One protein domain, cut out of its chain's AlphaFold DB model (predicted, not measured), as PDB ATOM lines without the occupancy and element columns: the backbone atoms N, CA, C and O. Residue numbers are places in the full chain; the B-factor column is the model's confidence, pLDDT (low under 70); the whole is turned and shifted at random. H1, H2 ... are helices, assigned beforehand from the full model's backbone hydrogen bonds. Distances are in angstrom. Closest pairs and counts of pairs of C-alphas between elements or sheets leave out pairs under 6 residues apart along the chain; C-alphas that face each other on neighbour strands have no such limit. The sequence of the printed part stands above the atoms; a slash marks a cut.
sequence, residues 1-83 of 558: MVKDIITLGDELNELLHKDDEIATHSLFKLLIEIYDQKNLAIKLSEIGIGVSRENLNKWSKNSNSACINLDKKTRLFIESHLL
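AT A GLANCE: This is residues 1 to 83 of the 558 residues of the protein "Cytosine-specific methyltransferase" of Shewanella sp. SG44-2 (UniProt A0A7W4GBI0). One long helix, H1, has a small compact head of three short helices gathered round its later part, while its first part, up to residue 15, sticks out as a free arm. In the head, H4 runs side by side with H1, H3 is on the other side, and H2 sits between H3 and H4 near the last residues of H1. The printed part has 83 residues, with four named helices in the order H1, H2, H3, H4 and no named strand; its class is all helix. The whole is loose, with a radius of gyration of the C-alphas of 15.2 A, and spans 51 by 26 by 18 A; the arm makes the length.

HOW THE PARTS SIT: Start with H1, residues 2 to 34, and look at its residues 20 to 31, with which alone it touches H4, residues 72 to 82. Their closest C-alphas are those of Asp 20 and Lys 72, 6.8 A apart, and they run the same way at a shallow tilt of 12 degrees. Farther along H1 you reach Ile 32, whose C-alpha is 7.0 A from that of Leu 40 in H2, residues 37 to 46. This is the closest pair of H1 and H2, which are close but not clearly touching and run opposite ways at a steep tilt of 64 degrees. Next find H3, residues 53 to 61, which touches H2; the closest C-alphas, of Ala 41 and Arg 53, are 5.3 A apart, and the two run opposite ways at a steep tilt of 46 degrees. H1 and H3 are near each other, while H3 and H4 are apart. H2 and H4 are close but not clearly touching, about perpendicular at 74 degrees, with the closest C-alphas, of Leu 44 and Ile 78, 7.7 A apart. In H1, H2, H3 and H4, every O i to N i+4 pair is within hydrogen-bond range.

IN THESE COORDINATES: Find C-alpha 2 at (-30.859, 64.887, -5.713); from there H1 runs 47.8 A to C-alpha 34 at (-9.313, 23.477, 4.682). H2, residues 37 to 46, is 14.2 A long, and H3, residues 53 to 61, is 12.5 A long. H4, residues 72 to 82, runs 15.3 A and ends at C-alpha 82, at (-6.016, 31.704, 7.895).

THE WHOLE: The two C-alphas farthest apart are those of Met 1 and Asn 39, at 51.4 A, and the outline is only just elongated. Without residues 1 to 15, which stand free, the body of 68 residues spans 29 by 26 by 19 A, with a radius of gyration of 10.9 A. The printed part has no cut; the link from H1 to H2 is tight, and those from H2 to H3 and from H3 to H4 are short. The mean pLDDT of the printed part is 85.3, and it is under 70 at residues 1 to 4 and 63 to 67.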
ATOM      1  N   MET A   1     -31.950  65.572 -10.014       62.75
ATOM      2  CA  MET A   1     -30.565  65.692  -9.511       62.75
ATOM      3  C   MET A   1     -30.389  65.041  -8.140       62.75
ATOM      4  O   MET A   1     -29.716  64.031  -8.083       62.75
ATOM      5  N   VAL A   2     -31.006  65.526  -7.049       65.44
ATOM      6  CA  VAL A   2     -30.859  64.887  -5.713       65.44
ATOM      7  C   VAL A   2     -31.481  63.483  -5.654       65.44
ATOM      8  O   VAL A   2     -30.849  62.572  -5.140       65.44
ATOM      9  N   LYS A   3     -32.678  63.284  -6.229       66.12
ATOM     10  CA  LYS A   3     -33.292  61.946  -6.343       66.12
ATOM     11  C   LYS A   3     -32.432  60.981  -7.160       66.12
ATOM     12  O   LYS A   3     -32.207  59.873  -6.710       66.12
ATOM     13  N   ASP A   4     -31.900  61.438  -8.291       67.44
ATOM     14  CA  ASP A   4     -31.062  60.603  -9.162       67.44
ATOM     15  C   ASP A   4     -29.747  60.202  -8.471       67.44
ATOM     16  O   ASP A   4     -29.322  59.063  -8.591       67.44
ATOM     17  N   ILE A   5     -29.136  61.104  -7.686       72.62
ATOM     18  CA  ILE A   5     -27.941  60.807  -6.874       72.62
ATOM     19  C   ILE A   5     -28.250  59.790  -5.767       72.62
ATOM     20  O   ILE A   5     -27.433  58.910  -5.519       72.62
ATOM     21  N   ILE A   6     -29.409  59.900  -5.107       72.75
ATOM     22  CA  ILE A   6     -29.837  58.935  -4.082       72.75
ATOM     23  C   ILE A   6     -30.068  57.562  -4.719       72.75
ATOM     24  O   ILE A   6     -29.509  56.586  -4.242       72.75
ATOM     25  N   THR A   7     -30.792  57.492  -5.840       77.62
ATOM     26  CA  THR A   7     -31.038  56.234  -6.561       77.62
ATOM     27  C   THR A   7     -29.742  55.581  -7.046       77.62
ATOM     28  O   THR A   7     -29.549  54.395  -6.823       77.62
ATOM     29  N   LEU A   8     -28.809  56.352  -7.616       76.81
ATOM     30  CA  LEU A   8     -27.478  55.852  -7.993       76.81
ATOM     31  C   LEU A   8     -26.671  55.361  -6.779       76.81
ATOM     32  O   LEU A   8     -25.922  54.393  -6.888       76.81
ATOM     33  N   GLY A   9     -26.803  56.031  -5.632       72.25
ATOM     34  CA  GLY A   9     -26.177  55.618  -4.378       72.25
ATOM     35  C   GLY A   9     -26.749  54.307  -3.838       72.25
ATOM     36  O   GLY A   9     -25.980  53.436  -3.436       72.25
ATOM     37  N   ASP A  10     -28.072  54.148  -3.882       77.12
ATOM     38  CA  ASP A  10     -28.773  52.936  -3.456       77.12
ATOM     39  C   ASP A  10     -28.443  51.749  -4.380       77.12
ATOM     40  O   ASP A  10     -28.083  50.678  -3.893       77.12
ATOM     41  N   GLU A  11     -28.449  51.953  -5.704       78.06
ATOM     42  CA  GLU A  11     -28.055  50.940  -6.700       78.06
ATOM     43  C   GLU A  11     -26.591  50.502  -6.528       78.06
ATOM     44  O   GLU A  11     -26.277  49.310  -6.565       78.06
ATOM     45  N   LEU A  12     -25.679  51.454  -6.299       75.81
ATOM     46  CA  LEU A  12     -24.275  51.147  -6.031       75.81
ATOM     47  C   LEU A  12     -24.113  50.371  -4.718       75.81
ATOM     48  O   LEU A  12     -23.299  49.450  -4.648       75.81
ATOM     49  N   ASN A  13     -24.886  50.718  -3.688       73.62
ATOM     50  CA  ASN A  13     -24.858  50.021  -2.408       73.62
ATOM     51  C   ASN A  13     -25.377  48.578  -2.535       73.62
ATOM     52  O   ASN A  13     -24.763  47.662  -1.992       73.62
ATOM     53  N   GLU A  14     -26.449  48.344  -3.297       76.25
ATOM     54  CA  GLU A  14     -26.948  46.991  -3.589       76.25
ATOM     55  C   GLU A  14     -25.925  46.141  -4.358       76.25
ATOM     56  O   GLU A  14     -25.712  44.973  -4.020       76.25
ATOM     57  N   LEU A  15     -25.244  46.723  -5.354       74.38
ATOM     58  CA  LEU A  15     -24.178  46.039  -6.093       74.38
ATOM     59  C   LEU A  15     -23.001  45.667  -5.183       74.38
ATOM     60  O   LEU A  15     -22.563  44.517  -5.193       74.38
ATOM     61  N   LEU A  16     -22.535  46.602  -4.348       72.31
ATOM     62  CA  LEU A  16     -21.459  46.350  -3.386       72.31
ATOM     63  C   LEU A  16     -21.838  45.266  -2.369       72.31
ATOM     64  O   LEU A  16     -21.020  44.401  -2.063       72.31
ATOM     65  N   HIS A  17     -23.081  45.267  -1.880       75.88
ATOM     66  CA  HIS A  17     -23.574  44.231  -0.973       75.88
ATOM     67  C   HIS A  17     -23.585  42.841  -1.615       75.88
ATOM     68  O   HIS A  17     -23.224  41.864  -0.954       75.88
ATOM     69  N   LYS A  18     -23.971  42.749  -2.890       78.94
ATOM     70  CA  LYS A  18     -23.980  41.489  -3.638       78.94
ATOM     71  C   LYS A  18     -22.566  40.969  -3.903       78.94
ATOM     72  O   LYS A  18     -22.313  39.775  -3.748       78.94
ATOM     73  N   ASP A  19     -21.639  41.856  -4.251       79.88
ATOM     74  CA  ASP A  19     -20.224  41.507  -4.408       79.88
ATOM     75  C   ASP A  19     -19.619  41.021  -3.084       79.88
ATOM     76  O   ASP A  19     -18.861  40.046  -3.056       79.88
ATOM     77  N   ASP A  20     -19.986  41.663  -1.971       82.50
ATOM     78  CA  ASP A  20     -19.552  41.255  -0.641       82.50
ATOM     79  C   ASP A  20     -20.101  39.877  -0.241       82.50
ATOM     80  O   ASP A  20     -19.368  39.060   0.328       82.50
ATOM     81  N   GLU A  21     -21.350  39.573  -0.588       83.44
ATOM     82  CA  GLU A  21     -21.962  38.265  -0.351       83.44
ATOM     83  C   GLU A  21     -21.249  37.153  -1.138       83.44
ATOM     84  O   GLU A  21     -20.857  36.136  -0.557       83.44
ATOM     85  N   ILE A  22     -21.001  37.368  -2.435       84.81
ATOM     86  CA  ILE A  22     -20.297  36.409  -3.301       84.81
ATOM     87  C   ILE A  22     -18.879  36.162  -2.779       84.81
ATOM     88  O   ILE A  22     -18.476  35.012  -2.594       84.81
ATOM     89  N   ALA A  23     -18.128  37.226  -2.483       87.25
ATOM     90  CA  ALA A  23     -16.765  37.103  -1.978       87.25
ATOM     91  C   ALA A  23     -16.717  36.414  -0.602       87.25
ATOM     92  O   ALA A  23     -15.836  35.589  -0.349       87.25
ATOM     93  N   THR A  24     -17.682  36.706   0.276       90.19
ATOM     94  CA  THR A  24     -17.821  36.022   1.568       90.19
ATOM     95  C   THR A  24     -18.095  34.532   1.365       90.19
ATOM     96  O   THR A  24     -17.451  33.695   2.001       90.19
ATOM     97  N   HIS A  25     -18.993  34.180   0.443       88.88
ATOM     98  CA  HIS A  25     -19.302  32.791   0.127       88.88
ATOM     99  C   HIS A  25     -18.071  32.031  -0.391       88.88
ATOM    100  O   HIS A  25     -17.754  30.957   0.124       88.88
ATOM    101  N   SER A  26     -17.331  32.599  -1.346       89.62
ATOM    102  CA  SER A  26     -16.100  31.990  -1.868       89.62
ATOM    103  C   SER A  26     -15.052  31.763  -0.774       89.62
ATOM    104  O   SER A  26     -14.467  30.679  -0.701       89.62
ATOM    105  N   LEU A  27     -14.858  32.740   0.120       93.00
ATOM    106  CA  LEU A  27     -13.927  32.624   1.243       93.00
ATOM    107  C   LEU A  27     -14.316  31.479   2.189       93.00
ATOM    108  O   LEU A  27     -13.478  30.641   2.525       93.00
ATOM    109  N   PHE A  28     -15.582  31.403   2.606       92.38
ATOM    110  CA  PHE A  28     -16.031  30.335   3.504       92.38
ATOM    111  C   PHE A  28     -16.026  28.956   2.841       92.38
ATOM    112  O   PHE A  28     -15.723  27.977   3.527       92.38
ATOM    113  N   LYS A  29     -16.278  28.865   1.528       91.50
ATOM    114  CA  LYS A  29     -16.163  27.607   0.769       91.50
ATOM    115  C   LYS A  29     -14.747  27.046   0.866       91.50
ATOM    116  O   LYS A  29     -14.575  25.878   1.208       91.50
ATOM    117  N   LEU A  30     -13.742  27.897   0.667       95.31
ATOM    118  CA  LEU A  30     -12.338  27.522   0.817       95.31
ATOM    119  C   LEU A  30     -11.977  27.184   2.274       95.31
ATOM    120  O   LEU A  30     -11.372  26.147   2.542       95.31
ATOM    121  N   LEU A  31     -12.367  28.031   3.231       95.69
ATOM    122  CA  LEU A  31     -12.026  27.831   4.643       95.69
ATOM    123  C   LEU A  31     -12.628  26.551   5.227       95.69
ATOM    124  O   LEU A  31     -11.958  25.902   6.025       95.69
ATOM    125  N   ILE A  32     -13.854  26.179   4.847       92.88
ATOM    126  CA  ILE A  32     -14.491  24.932   5.301       92.88
ATOM    127  C   ILE A  32     -13.880  23.702   4.629       92.88
ATOM    128  O   ILE A  32     -13.836  22.628   5.239       92.88
ATOM    129  N   GLU A  33     -13.377  23.830   3.395       94.00
ATOM    130  CA  GLU A  33     -12.609  22.736   2.810       94.00
ATOM    131  C   GLU A  33     -11.331  22.510   3.624       94.00
ATOM    132  O   GLU A  33     -11.087  21.385   4.059       94.00
ATOM    133  N   ILE A  34     -10.574  23.568   3.929       96.19
ATOM    134  CA  ILE A  34      -9.313  23.477   4.682       96.19
ATOM    135  C   ILE A  34      -9.534  23.021   6.134       96.19
ATOM    136  O   ILE A  34      -8.888  22.081   6.602       96.19
ATOM    137  N   TYR A  35     -10.432  23.692   6.854       94.88
ATOM    138  CA  TYR A  35     -10.688  23.506   8.278       94.88
ATOM    139  C   TYR A  35     -12.109  22.980   8.475       94.88
ATOM    140  O   TYR A  35     -13.071  23.601   8.032       94.88
ATOM    141  N   ASP A  36     -12.279  21.875   9.208       90.62
ATOM    142  CA  ASP A  36     -13.632  21.463   9.591       90.62
ATOM    143  C   ASP A  36     -14.353  22.574  10.378       90.62
ATOM    144  O   ASP A  36     -13.728  23.429  11.010       90.62
ATOM    145  N   GLN A  37     -15.687  22.565  10.371       92.25
ATOM    146  CA  GLN A  37     -16.492  23.660  10.921       92.25
ATOM    147  C   GLN A  37     -16.221  23.918  12.412       92.25
ATOM    148  O   GLN A  37     -16.417  25.033  12.892       92.25
ATOM    149  N   LYS A  38     -15.789  22.901  13.172       93.31
ATOM    150  CA  LYS A  38     -15.441  23.075  14.586       93.31
ATOM    151  C   LYS A  38     -14.120  23.835  14.705       93.31
ATOM    152  O   LYS A  38     -14.058  24.816  15.440       93.31
ATOM    153  N   ASN A  39     -13.090  23.385  13.997       93.62
ATOM    154  CA  ASN A  39     -11.764  23.989  14.023       93.62
ATOM    155  C   ASN A  39     -11.759  25.387  13.394       93.62
ATOM    156  O   ASN A  39     -11.091  26.277  13.914       93.62
ATOM    157  N   LEU A  40     -12.553  25.617  12.345       95.31
ATOM    158  CA  LEU A  40     -12.723  26.941  11.752       95.31
ATOM    159  C   LEU A  40     -13.348  27.931  12.744       95.31
ATOM    160  O   LEU A  40     -12.833  29.032  12.896       95.31
ATOM    161  N   ALA A  41     -14.407  27.539  13.460       95.06
ATOM    162  CA  ALA A  41     -15.029  28.400  14.469       95.06
ATOM    163  C   ALA A  41     -14.058  28.770  15.605       95.06
ATOM    164  O   ALA A  41     -14.036  29.916  16.044       95.06
ATOM    165  N   ILE A  42     -13.231  27.816  16.057       95.38
ATOM    166  CA  ILE A  42     -12.183  28.072  17.059       95.38
ATOM    167  C   ILE A  42     -11.187  29.103  16.522       95.38
ATOM    168  O   ILE A  42     -10.967  30.124  17.165       95.38
ATOM    169  N   LYS A  43     -10.662  28.891  15.309       94.88
ATOM    170  CA  LYS A  43      -9.695  29.801  14.678       94.88
ATOM    171  C   LYS A  43     -10.250  31.201  14.446       94.88
ATOM    172  O   LYS A  43      -9.546  32.176  14.671       94.88
ATOM    173  N   LEU A  44     -11.506  31.311  14.013       95.62
ATOM    174  CA  LEU A  44     -12.176  32.601  13.850       95.62
ATOM    175  C   LEU A  44     -12.324  33.310  15.201       95.62
ATOM    176  O   LEU A  44     -12.009  34.493  15.298       95.62
ATOM    177  N   SER A  45     -12.698  32.586  16.259       95.44
ATOM    178  CA  SER A  45     -12.774  33.147  17.610       95.44
ATOM    179  C   SER A  45     -11.412  33.617  18.135       95.44
ATOM    180  O   SER A  45     -11.358  34.656  18.788       95.44
ATOM    181  N   GLU A  46     -10.327  32.887  17.859       95.38
ATOM    182  CA  GLU A  46      -8.954  33.253  18.255       95.38
ATOM    183  C   GLU A  46      -8.508  34.588  17.641       95.38
ATOM    184  O   GLU A  46      -7.779  35.344  18.279       95.38
ATOM    185  N   ILE A  47      -8.989  34.911  16.435       94.75
ATOM    186  CA  ILE A  47      -8.720  36.190  15.758       94.75
ATOM    187  C   ILE A  47      -9.833  37.234  15.974       94.75
ATOM    188  O   ILE A  47      -9.862  38.256  15.293       94.75
ATOM    189  N   GLY A  48     -10.758  37.000  16.913       93.62
ATOM    190  CA  GLY A  48     -11.808  37.955  17.290       93.62
ATOM    191  C   GLY A  48     -13.029  38.004  16.360       93.62
ATOM    192  O   GLY A  48     -13.832  38.932  16.455       93.62
ATOM    193  N   ILE A  49     -13.202  37.020  15.474       92.56
ATOM    194  CA  ILE A  49     -14.342  36.914  14.556       92.56
ATOM    195  C   ILE A  49     -15.412  35.988  15.148       92.56
ATOM    196  O   ILE A  49     -15.235  34.775  15.254       92.56
ATOM    197  N   GLY A  50     -16.561  36.566  15.510       87.94
ATOM    198  CA  GLY A  50     -17.674  35.894  16.191       87.94
ATOM    199  C   GLY A  50     -18.540  34.988  15.307       87.94
ATOM    200  O   GLY A  50     -19.760  35.122  15.308       87.94
ATOM    201  N   VAL A  51     -17.938  34.069  14.551       89.88
ATOM    202  CA  VAL A  51     -18.663  33.090  13.721       89.88
ATOM    203  C   VAL A  51     -18.640  31.726  14.404       89.88
ATOM    204  O   VAL A  51     -17.607  31.060  14.483       89.88
ATOM    205  N   SER A  52     -19.796  31.290  14.903       91.25
ATOM    206  CA  SER A  52     -19.909  30.021  15.628       91.25
ATOM    207  C   SER A  52     -19.970  28.810  14.692       91.25
ATOM    208  O   SER A  52     -20.341  28.902  13.518       91.25
ATOM    209  N   ARG A  53     -19.720  27.619  15.250       93.00
ATOM    210  CA  ARG A  53     -19.929  26.343  14.546       93.00
ATOM    211  C   ARG A  53     -21.364  26.195  14.028       93.00
ATOM    212  O   ARG A  53     -21.571  25.607  12.972       93.00
ATOM    213  N   GLU A  54     -22.358  26.705  14.755       90.00
ATOM    214  CA  GLU A  54     -23.755  26.650  14.314       90.00
ATOM    215  C   GLU A  54     -23.987  27.532  13.081       90.00
ATOM    216  O   GLU A  54     -24.650  27.090  12.141       90.00
ATOM    217  N   ASN A  55     -23.385  28.729  13.042       89.25
ATOM    218  CA  ASN A  55     -23.433  29.598  11.863       89.25
ATOM    219  C   ASN A  55     -22.831  28.888  10.639       89.25
ATOM    220  O   ASN A  55     -23.475  28.835   9.594       89.25
ATOM    221  N   LEU A  56     -21.657  28.263  10.795       90.81
ATOM    222  CA  LEU A  56     -20.986  27.515   9.722       90.81
ATOM    223  C   LEU A  56     -21.787  26.289   9.260       90.81
ATOM    224  O   LEU A  56     -21.853  26.002   8.069       90.81
ATOM    225  N   ASN A  57     -22.437  25.572  10.182       89.69
ATOM    226  CA  ASN A  57     -23.292  24.434   9.838       89.69
ATOM    227  C   ASN A  57     -24.536  24.861   9.046       89.69
ATOM    228  O   ASN A  57     -24.937  24.153   8.123       89.69
ATOM    229  N   LYS A  58     -25.161  25.992   9.410       87.38
ATOM    230  CA  LYS A  58     -26.288  26.562   8.651       87.38
ATOM    231  C   LYS A  58     -25.829  26.967   7.253       87.38
ATOM    232  O   LYS A  58     -26.440  26.543   6.275       87.38
ATOM    233  N   TRP A  59     -24.699  27.670   7.170       87.50
ATOM    234  CA  TRP A  59     -24.098  28.100   5.907       87.50
ATOM    235  C   TRP A  59     -23.774  26.916   4.987       87.50
ATOM    236  O   TRP A  59     -24.151  26.920   3.823       87.50
ATOM    237  N   SER A  60     -23.169  25.850   5.521       82.81
ATOM    238  CA  SER A  60     -22.790  24.664   4.742       82.81
ATOM    239  C   SER A  60     -23.984  23.872   4.195       82.81
ATOM    240  O   SER A  60     -23.807  23.112   3.247       82.81
ATOM    241  N   LYS A  61     -25.172  23.990   4.805       83.50
ATOM    242  CA  LYS A  61     -26.402  23.330   4.331       83.50
ATOM    243  C   LYS A  61     -27.140  24.168   3.297       83.50
ATOM    244  O   LYS A  61     -27.689  23.619   2.349       83.50
ATOM    245  N   ASN A  62     -27.210  25.473   3.528       76.94
ATOM    246  CA  ASN A  62     -27.823  26.424   2.619       76.94
ATOM    247  C   ASN A  62     -27.156  27.784   2.831       76.94
ATOM    248  O   ASN A  62     -27.462  28.494   3.795       76.94
ATOM    249  N   SER A  63     -26.257  28.135   1.914       67.38
ATOM    250  CA  SER A  63     -25.469  29.365   1.969       67.38
ATOM    251  C   SER A  63     -26.332  30.621   1.995       67.38
ATOM    252  O   SER A  63     -25.979  31.564   2.690       67.38
ATOM    253  N   ASN A  64     -27.500  30.592   1.347       63.19
ATOM    254  CA  ASN A  64     -28.430  31.724   1.275       63.19
ATOM    255  C   ASN A  64     -29.235  31.909   2.575       63.19
ATOM    256  O   ASN A  64     -29.886  32.929   2.767       63.19
ATOM    257  N   SER A  65     -29.236  30.910   3.469       57.28
ATOM    258  CA  SER A  65     -29.973  30.954   4.743       57.28
ATOM    259  C   SER A  65     -29.133  31.434   5.928       57.28
ATOM    260  O   SER A  65     -29.673  31.751   6.990       57.28
ATOM    261  N   ALA A  66     -27.808  31.465   5.777       60.44
ATOM    262  CA  ALA A  66     -26.896  31.902   6.819       60.44
ATOM    263  C   ALA A  66     -26.478  33.347   6.548       60.44
ATOM    264  O   ALA A  66     -25.669  33.591   5.662       60.44
ATOM    265  N   CYS A  67     -26.999  34.293   7.337       61.75
ATOM    266  CA  CYS A  67     -26.584  35.702   7.339       61.75
ATOM    267  C   CYS A  67     -25.128  35.880   7.819       61.75
ATOM    268  O   CYS A  67     -24.886  36.487   8.861       61.75
ATOM    269  N   ILE A  68     -24.150  35.324   7.107       77.94
ATOM    270  CA  ILE A  68     -22.742  35.668   7.280       77.94
ATOM    271  C   ILE A  68     -22.376  36.539   6.087       77.94
ATOM    272  O   ILE A  68     -22.041  36.027   5.024       77.94
ATOM    273  N   ASN A  69     -22.477  37.852   6.269       82.38
ATOM    274  CA  ASN A  69     -21.989  38.826   5.307       82.38
ATOM    275  C   ASN A  69     -20.855  39.610   5.969       82.38
ATOM    276  O   ASN A  69     -21.061  40.232   7.013       82.38
ATOM    277  N   LEU A  70     -19.651  39.498   5.415       87.56
ATOM    278  CA  LEU A  70     -18.455  40.133   5.952       87.56
ATOM    279  C   LEU A  70     -18.061  41.283   5.042       87.56
ATOM    280  O   LEU A  70     -17.956  41.085   3.835       87.56
ATOM    281  N   ASP A  71     -17.752  42.444   5.615       88.19
ATOM    282  CA  ASP A  71     -17.166  43.531   4.836       88.19
ATOM    283  C   ASP A  71     -15.779  43.147   4.281       88.19
ATOM    284  O   ASP A  71     -15.092  42.233   4.761       88.19
ATOM    285  N   LYS A  72     -15.329  43.880   3.258       89.69
ATOM    286  CA  LYS A  72     -14.027  43.653   2.616       89.69
ATOM    287  C   LYS A  72     -12.850  43.660   3.601       89.69
ATOM    288  O   LYS A  72     -11.922  42.868   3.442       89.69
ATOM    289  N   LYS A  73     -12.860  44.543   4.607       93.12
ATOM    290  CA  LYS A  73     -11.757  44.674   5.576       93.12
ATOM    291  C   LYS A  73     -11.636  43.411   6.430       93.12
ATOM    292  O   LYS A  73     -10.532  42.916   6.641       93.12
ATOM    293  N   THR A  74     -12.768  42.881   6.871       93.44
ATOM    294  CA  THR A  74     -12.876  41.665   7.670       93.44
ATOM    295  C   THR A  74     -12.465  40.442   6.860       93.44
ATOM    296  O   THR A  74     -11.702  39.617   7.361       93.44
ATOM    297  N   ARG A  75     -12.879  40.343   5.587       94.25
ATOM    298  CA  ARG A  75     -12.434  39.257   4.695       94.25
ATOM    299  C   ARG A  75     -10.918  39.242   4.519       94.25
ATOM    300  O   ARG A  75     -10.296  38.222   4.793       94.25
ATOM    301  N   LEU A  76     -10.315  40.380   4.168       93.94
ATOM    302  CA  LEU A  76      -8.856  40.494   4.017       93.94
ATOM    303  C   LEU A  76      -8.113  40.157   5.317       93.94
ATOM    304  O   LEU A  76      -7.056  39.522   5.294       93.94
ATOM    305  N   PHE A  77      -8.673  40.555   6.462       95.44
ATOM    306  CA  PHE A  77      -8.123  40.201   7.764       95.44
ATOM    307  C   PHE A  77      -8.133  38.681   7.980       95.44
ATOM    308  O   PHE A  77      -7.085  38.116   8.289       95.44
ATOM    309  N   ILE A  78      -9.255  38.002   7.728       95.56
ATOM    310  CA  ILE A  78      -9.358  36.536   7.827       95.56
ATOM    311  C   ILE A  78      -8.392  35.843   6.859       95.56
ATOM    312  O   ILE A  78      -7.655  34.949   7.275       95.56
ATOM    313  N   GLU A  79      -8.360  36.263   5.592       94.50
ATOM    314  CA  GLU A  79      -7.465  35.706   4.568       94.50
ATOM    315  C   GLU A  79      -6.001  35.788   5.012       94.50
ATOM    316  O   GLU A  79      -5.294  34.782   4.989       94.50
ATOM    317  N   SER A  80      -5.567  36.949   5.512       93.00
ATOM    318  CA  SER A  80      -4.181  37.163   5.951       93.00
ATOM    319  C   SER A  80      -3.744  36.303   7.147       93.00
ATOM    320  O   SER A  80      -2.545  36.082   7.313       93.00
ATOM    321  N   HIS A  81      -4.689  35.807   7.957       93.69
ATOM    322  CA  HIS A  81      -4.408  34.965   9.126       93.69
ATOM    323  C   HIS A  81      -4.587  33.471   8.831       93.69
ATOM    324  O   HIS A  81      -3.820  32.637   9.319       93.69
ATOM    325  N   LEU A  82      -5.606  33.101   8.050       95.00
ATOM    326  CA  LEU A  82      -6.016  31.704   7.895       95.00
ATOM    327  C   LEU A  82      -5.578  31.073   6.575       95.00
ATOM    328  O   LEU A  82      -5.388  29.853   6.548       95.00
ATOM    329  N   LEU A  83      -5.328  31.857   5.528       95.44
ATOM    330  CA  LEU A  83      -4.924  31.362   4.210       95.44
ATOM    331  C   LEU A  83      -3.433  31.615   3.933       95.44
ATOM    332  O   LEU A  83      -2.801  32.431   4.610       95.44
TER     333      LEU A  83